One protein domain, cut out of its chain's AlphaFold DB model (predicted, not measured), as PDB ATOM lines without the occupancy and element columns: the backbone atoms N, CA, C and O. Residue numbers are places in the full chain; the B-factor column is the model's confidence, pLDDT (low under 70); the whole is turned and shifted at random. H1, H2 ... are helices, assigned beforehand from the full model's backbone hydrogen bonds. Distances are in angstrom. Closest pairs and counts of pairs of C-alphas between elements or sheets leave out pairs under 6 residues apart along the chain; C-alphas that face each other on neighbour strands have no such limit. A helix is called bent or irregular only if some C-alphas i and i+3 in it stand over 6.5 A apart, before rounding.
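What this domain is: This is residues 4 to 56 of the 149 residues of an uncharacterized protein of Arachidicoccus ginsenosidivorans (UniProt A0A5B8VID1). A small head of two short helices, H1 and H2, leads through a loop into one long helix, H3, whose residues 31 to 55, with residue 56, stick out as a free arm that makes the length. The 53 printed residues have three named helices in the order H1, H2, H3, and no named strand; the class is all helix. The whole is extended, with a radius of gyration of the C-alphas of 18.3 A and spans of 56 by 26 by 9 A.

Where its parts are: H1 is residues 4 to 8, 7.0 A long, from C-alpha 4 at (87.181, 47.660, 77.542). H2 is residues 11 to 15, 6.2 A. H3 is residues 25 to 55, 44.5 A, ending with C-alpha 55 at (91.309, 35.016, 129.136). H3 has a kink of 33 degrees near residue 32 and is only just irregular: C-alphas 30 and 33 are 6.9 A apart.

How they stand to each other: H1 and H2 are close but not clearly touching; their closest C-alphas, of Ile 6 and Ile 14, are 7.0 A apart. H2 and H3 are close but not clearly touching, the closest C-alphas being those of Leu 12 and Tyr 26, 7.1 A. H1 and H3 are apart. In H2 every O i to N i+4 pair is within hydrogen-bond range, in H3 25 of 27, and in H1 0 of 1, with 1 of 2 O i to N i+3 pairs.

The domain as a whole: The two C-alphas farthest apart, of Gly 18 and Leu 56, are 56.8 A apart. The printed part has no cut; the link H1 to H2 is tight, H2 to H3 short. Mean pLDDT of the printed part is 89.3, and no printed residue is under 70.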
ATOM      1  N   LYS A   4      86.451  47.376  76.289       88.69
ATOM      2  CA  LYS A   4      87.181  47.660  77.542       88.69
ATOM      3  C   LYS A   4      86.414  47.233  78.797       88.69
ATOM      4  O   LYS A   4      87.031  46.874  79.793       88.69
ATOM      5  N   GLU A   5      85.086  47.259  78.750       84.44
ATOM      6  CA  GLU A   5      84.228  46.906  79.885       84.44
ATOM      7  C   GLU A   5      84.226  45.396  80.121       84.44
ATOM      8  O   GLU A   5      84.186  44.964  81.264       84.44
ATOM      9  N   ILE A   6      84.360  44.594  79.058       86.00
ATOM     10  CA  ILE A   6      84.410  43.125  79.143       86.00
ATOM     11  C   ILE A   6      85.637  42.655  79.939       86.00
ATOM     12  O   ILE A   6      85.544  41.684  80.682       86.00
ATOM     13  N   LEU A   7      86.768  43.363  79.837       85.31
ATOM     14  CA  LEU A   7      87.997  43.025  80.568       85.31
ATOM     15  C   LEU A   7      87.909  43.314  82.075       85.31
ATOM     16  O   LEU A   7      88.642  42.713  82.852       85.31
ATOM     17  N   GLN A   8      87.046  44.247  82.481       88.50
ATOM     18  CA  GLN A   8      86.858  44.653  83.882       88.50
ATOM     19  C   GLN A   8      85.573  44.074  84.494       88.50
ATOM     20  O   GLN A   8      85.353  44.165  85.701       88.50
ATOM     21  N   ALA A   9      84.695  43.508  83.666       87.25
ATOM     22  CA  ALA A   9      83.412  42.987  84.093       87.25
ATOM     23  C   ALA A   9      83.580  41.696  84.897       87.25
ATOM     24  O   ALA A   9      84.350  40.801  84.552       87.25
ATOM     25  N   SER A  10      82.783  41.569  85.960       86.12
ATOM     26  CA  SER A  10      82.679  40.306  86.679       86.12
ATOM     27  C   SER A  10      82.024  39.239  85.795       86.12
ATOM     28  O   SER A  10      81.210  39.538  84.920       86.12
ATOM     29  N   GLN A  11      82.312  37.967  86.059       88.00
ATOM     30  CA  GLN A  11      81.745  36.841  85.308       88.00
ATOM     31  C   GLN A  11      80.200  36.856  85.294       88.00
ATOM     32  O   GLN A  11      79.572  36.492  84.300       88.00
ATOM     33  N   LEU A  12      79.578  37.344  86.377       88.00
ATOM     34  CA  LEU A  12      78.129  37.544  86.468       88.00
ATOM     35  C   LEU A  12      77.646  38.711  85.600       88.00
ATOM     36  O   LEU A  12      76.557  38.637  85.041       88.00
ATOM     37  N   ASP A  13      78.424  39.782  85.470       89.06
ATOM     38  CA  ASP A  13      78.056  40.914  84.618       89.06
ATOM     39  C   ASP A  13      78.057  40.541  83.139       89.06
ATOM     40  O   ASP A  13      77.150  40.967  82.429       89.06
ATOM     41  N   ILE A  14      79.000  39.692  82.718       89.56
ATOM     42  CA  ILE A  14      79.074  39.149  81.355       89.56
ATOM     43  C   ILE A  14      77.921  38.170  81.107       89.56
ATOM     44  O   ILE A  14      77.208  38.271  80.113       89.56
ATOM     45  N   LEU A  15      77.680  37.237  82.038       88.25
ATOM     46  CA  LEU A  15      76.630  36.224  81.886       88.25
ATOM     47  C   LEU A  15      75.227  36.840  81.772       88.25
ATOM     48  O   LEU A  15      74.363  36.310  81.067       88.25
ATOM     49  N   PHE A  16      74.996  37.943  82.480       88.44
ATOM     50  CA  PHE A  16      73.731  38.670  82.477       88.44
ATOM     51  C   PHE A  16      73.736  39.899  81.558       88.44
ATOM     52  O   PHE A  16      72.804  40.703  81.634       88.44
ATOM     53  N   ASP A  17      74.737  40.062  80.690       88.06
ATOM     54  CA  ASP A  17      74.703  41.129  79.693       88.06
ATOM     55  C   ASP A  17      73.534  40.899  78.718       88.06
ATOM     56  O   ASP A  17      73.240  39.764  78.325       88.06
ATOM     57  N   GLY A  18      72.782  41.962  78.421       85.75
ATOM     58  CA  GLY A  18      71.578  41.911  77.578       85.75
ATOM     59  C   GLY A  18      70.369  41.137  78.138       85.75
ATOM     60  O   GLY A  18      69.373  40.991  77.434       85.75
ATOM     61  N   LYS A  19      70.412  40.641  79.384       86.62
ATOM     62  CA  LYS A  19      69.292  39.930  80.038       86.62
ATOM     63  C   LYS A  19      68.716  40.713  81.216       86.62
ATOM     64  O   LYS A  19      69.340  41.626  81.754       86.62
ATOM     65  N   ASN A  20      67.519  40.324  81.662       84.69
ATOM     66  CA  ASN A  20      66.890  40.939  82.827       84.69
ATOM     67  C   ASN A  20      67.655  40.598  84.123       84.69
ATOM     68  O   ASN A  20      67.554  39.489  84.650       84.69
ATOM     69  N   LYS A  21      68.394  41.573  84.666       85.19
ATOM     70  CA  LYS A  21      69.108  41.463  85.954       85.19
ATOM     71  C   LYS A  21      68.170  41.550  87.167       85.19
ATOM     72  O   LYS A  21      68.580  41.200  88.272       85.19
ATOM     73  N   ALA A  22      66.921  41.983  86.970       77.38
ATOM     74  CA  ALA A  22      65.961  42.217  88.047       77.38
ATOM     75  C   ALA A  22      65.264  40.944  88.557       77.38
ATOM     76  O   ALA A  22      64.660  40.987  89.623       77.38
ATOM     77  N   TYR A  23      65.377  39.796  87.872       76.38
ATOM     78  CA  TYR A  23      64.702  38.544  88.268       76.38
ATOM     79  C   TYR A  23      65.344  37.844  89.494       76.38
ATOM     80  O   TYR A  23      65.346  36.625  89.621       76.38
ATOM     81  N   GLY A  24      65.956  38.606  90.406       81.06
ATOM     82  CA  GLY A  24      66.482  38.134  91.693       81.06
ATOM     83  C   GLY A  24      67.794  37.340  91.632       81.06
ATOM     84  O   GLY A  24      68.660  37.537  92.483       81.06
ATOM     85  N   ALA A  25      68.007  36.496  90.618       84.75
ATOM     86  CA  ALA A  25      69.160  35.590  90.543       84.75
ATOM     87  C   ALA A  25      70.525  36.312  90.518       84.75
ATOM     88  O   ALA A  25      71.479  35.864  91.158       84.75
ATOM     89  N   TYR A  26      70.626  37.441  89.805       89.69
ATOM     90  CA  TYR A  26      71.842  38.261  89.771       89.69
ATOM     91  C   TYR A  26      72.130  38.887  91.146       89.69
ATOM     92  O   TYR A  26      73.250  38.802  91.651       89.69
ATOM     93  N   ALA A  27      71.099  39.446  91.789       86.81
ATOM     94  CA  ALA A  27      71.219  40.058  93.109       86.81
ATOM     95  C   ALA A  27      71.613  39.031  94.183       86.81
ATOM     96  O   ALA A  27      72.491  39.314  94.998       86.81
ATOM     97  N   LEU A  28      71.039  37.821  94.157       88.25
ATOM     98  CA  LEU A  28      71.396  36.742  95.088       88.25
ATOM     99  C   LEU A  28      72.881  36.380  94.994       88.25
ATOM    100  O   LEU A  28      73.568  36.359  96.011       88.25
ATOM    101  N   ARG A  29      73.401  36.155  93.781       88.75
ATOM    102  CA  ARG A  29      74.812  35.773  93.588       88.75
ATOM    103  C   ARG A  29      75.773  36.907  93.936       88.75
ATOM    104  O   ARG A  29      76.793  36.668  94.572       88.75
ATOM    105  N   LYS A  30      75.423  38.148  93.589       87.44
ATOM    106  CA  LYS A  30      76.254  39.322  93.893       87.44
ATOM    107  C   LYS A  30      76.281  39.656  95.388       87.44
ATOM    108  O   LYS A  30      77.294  40.135  95.890       87.44
ATOM    109  N   THR A  31      75.191  39.397  96.112       90.62
ATOM    110  CA  THR A  31      75.093  39.678  97.556       90.62
ATOM    111  C   THR A  31      75.497  38.504  98.445       90.62
ATOM    112  O   THR A  31      75.725  38.717  99.634       90.62
ATOM    113  N   TYR A  32      75.638  37.291  97.900       90.94
ATOM    114  CA  TYR A  32      76.037  36.097  98.654       90.94
ATOM    115  C   TYR A  32      77.353  36.298  99.412       90.94
ATOM    116  O   TYR A  32      77.397  36.079 100.621       90.94
ATOM    117  N   HIS A  33      78.390  36.804  98.739       89.81
ATOM    118  CA  HIS A  33      79.688  37.054  99.372       89.81
ATOM    119  C   HIS A  33      79.580  38.002 100.569       89.81
ATOM    120  O   HIS A  33      80.118  37.695 101.626       89.81
ATOM    121  N   LYS A  34      78.796  39.084 100.456       92.38
ATOM    122  CA  LYS A  34      78.559  40.014 101.573       92.38
ATOM    123  C   LYS A  34      77.874  39.345 102.764       92.38
ATOM    124  O   LYS A  34      78.184  39.660 103.906       92.38
ATOM    125  N   ARG A  35      76.931  38.430 102.516       94.38
ATOM    126  CA  ARG A  35      76.246  37.688 103.588       94.38
ATOM    127  C   ARG A  35      77.205  36.750 104.312       94.38
ATOM    128  O   ARG A  35      77.164  36.682 105.534       94.38
ATOM    129  N   ILE A  36      78.066  36.056 103.565       94.94
ATOM    130  CA  ILE A  36      79.087  35.171 104.134       94.94
ATOM    131  C   ILE A  36      80.127  35.967 104.920       94.94
ATOM    132  O   ILE A  36      80.467  35.574 106.029       94.94
ATOM    133  N   GLU A  37      80.585  37.099 104.394       94.69
ATOM    134  CA  GLU A  37      81.521  37.989 105.086       94.69
ATOM    135  C   GLU A  37      80.928  38.512 106.401       94.69
ATOM    136  O   GLU A  37      81.561  38.410 107.451       94.69
ATOM    137  N   LEU A  38      79.671  38.967 106.372       95.50
ATOM    138  CA  LEU A  38      78.952  39.397 107.570       95.50
ATOM    139  C   LEU A  38      78.796  38.252 108.584       95.50
ATOM    140  O   LEU A  38      78.989  38.459 109.780       95.50
ATOM    141  N   ALA A  39      78.482  37.040 108.118       95.69
ATOM    142  CA  ALA A  39      78.359  35.864 108.974       95.69
ATOM    143  C   ALA A  39      79.705  35.451 109.592       95.69
ATOM    144  O   ALA A  39      79.759  35.142 110.785       95.69
ATOM    145  N   MET A  40      80.796  35.479 108.822       96.75
ATOM    146  CA  MET A  40      82.143  35.204 109.328       96.75
ATOM    147  C   MET A  40      82.580  36.249 110.348       96.75
ATOM    148  O   MET A  40      83.084  35.879 111.405       96.75
ATOM    149  N   MET A  41      82.344  37.535 110.076       96.75
ATOM    150  CA  MET A  41      82.659  38.609 111.015       96.75
ATOM    151  C   MET A  41      81.843  38.471 112.305       96.75
ATOM    152  O   MET A  41      82.410  38.532 113.393       96.75
ATOM    153  N   GLY A  42      80.536  38.208 112.200       96.75
ATOM    154  CA  GLY A  42      79.668  37.990 113.359       96.75
ATOM    155  C   GLY A  42      80.104  36.789 114.199       96.75
ATOM    156  O   GLY A  42      80.245  36.903 115.415       96.75
ATOM    157  N   THR A  43      80.397  35.657 113.557       95.62
ATOM    158  CA  THR A  43      80.874  34.448 114.245       95.62
ATOM    159  C   THR A  43      82.235  34.685 114.896       95.62
ATOM    160  O   THR A  43      82.431  34.341 116.059       95.62
ATOM    161  N   GLY A  44      83.162  35.328 114.179       96.75
ATOM    162  CA  GLY A  44      84.477  35.688 114.699       96.75
ATOM    163  C   GLY A  44      84.384  36.590 115.926       96.75
ATOM    164  O   GLY A  44      85.095  36.368 116.900       96.75
ATOM    165  N   LEU A  45      83.456  37.549 115.927       96.56
ATOM    166  CA  LEU A  45      83.238  38.459 117.049       96.56
ATOM    167  C   LEU A  45      82.674  37.726 118.275       96.56
ATOM    168  O   LEU A  45      83.161  37.934 119.382       96.56
ATOM    169  N   VAL A  46      81.718  36.811 118.090       96.19
ATOM    170  CA  VAL A  46      81.183  35.976 119.183       96.19
ATOM    171  C   VAL A  46      82.272  35.087 119.788       96.19
ATOM    172  O   VAL A  46      82.416  35.035 121.009       96.19
ATOM    173  N   VAL A  47      83.072  34.424 118.949       95.75
ATOM    174  CA  VAL A  47      84.191  33.589 119.409       95.75
ATOM    175  C   VAL A  47      85.225  34.436 120.149       95.75
ATOM    176  O   VAL A  47      85.680  34.046 121.222       95.75
ATOM    177  N   LEU A  48      85.561  35.614 119.624       94.88
ATOM    178  CA  LEU A  48      86.524  36.523 120.240       94.88
ATOM    179  C   LEU A  48      86.033  37.057 121.591       94.88
ATOM    180  O   LEU A  48      86.830  37.156 122.519       94.88
ATOM    181  N   LEU A  49      84.736  37.335 121.742       94.06
ATOM    182  CA  LEU A  49      84.147  37.692 123.035       94.06
ATOM    183  C   LEU A  49      84.215  36.535 124.033       94.06
ATOM    184  O   LEU A  49      84.526  36.762 125.200       94.06
ATOM    185  N   PHE A  50      83.965  35.302 123.588       93.19
ATOM    186  CA  PHE A  50      84.008  34.126 124.454       93.19
ATOM    187  C   PHE A  50      85.438  33.823 124.920       93.19
ATOM    188  O   PHE A  50      85.702  33.682 126.113       93.19
ATOM    189  N   VAL A  51      86.394  33.815 123.989       91.62
ATOM    190  CA  VAL A  51      87.817  33.645 124.305       91.62
ATOM    191  C   VAL A  51      88.303  34.809 125.170       91.62
ATOM    192  O   VAL A  51      88.912  34.585 126.215       91.62
ATOM    193  N   GLY A  52      87.952  36.044 124.812       89.00
ATOM    194  CA  GLY A  52      88.258  37.241 125.588       89.00
ATOM    195  C   GLY A  52      87.727  37.167 127.019       89.00
ATOM    196  O   GLY A  52      88.475  37.451 127.952       89.00
ATOM    197  N   SER A  53      86.489  36.709 127.233       84.75
ATOM    198  CA  SER A  53      85.926  36.560 128.581       84.75
ATOM    199  C   SER A  53      86.611  35.470 129.399       84.75
ATOM    200  O   SER A  53      86.677  35.584 130.619       84.75
ATOM    201  N   THR A  54      87.109  34.412 128.754       83.56
ATOM    202  CA  THR A  54      87.854  33.345 129.445       83.56
ATOM    203  C   THR A  54      89.289  33.738 129.784       83.56
ATOM    204  O   THR A  54      89.801  33.317 130.819       83.56
ATOM    205  N   LEU A  55      89.932  34.553 128.943       83.44
ATOM    206  CA  LEU A  55      91.309  35.016 129.136       83.44
ATOM    207  C   LEU A  55      91.400  36.279 130.000       83.44
ATOM    208  O   LEU A  55      92.472  36.589 130.518       83.44
ATOM    209  N   LEU A  56      90.292  37.007 130.173       82.00
ATOM    210  CA  LEU A  56      90.211  38.125 131.103       82.00
ATOM    211  C   LEU A  56      90.524  37.617 132.520       82.00
ATOM    212  O   LEU A  56      89.821  36.734 133.025       82.00
TER     213      LEU A  56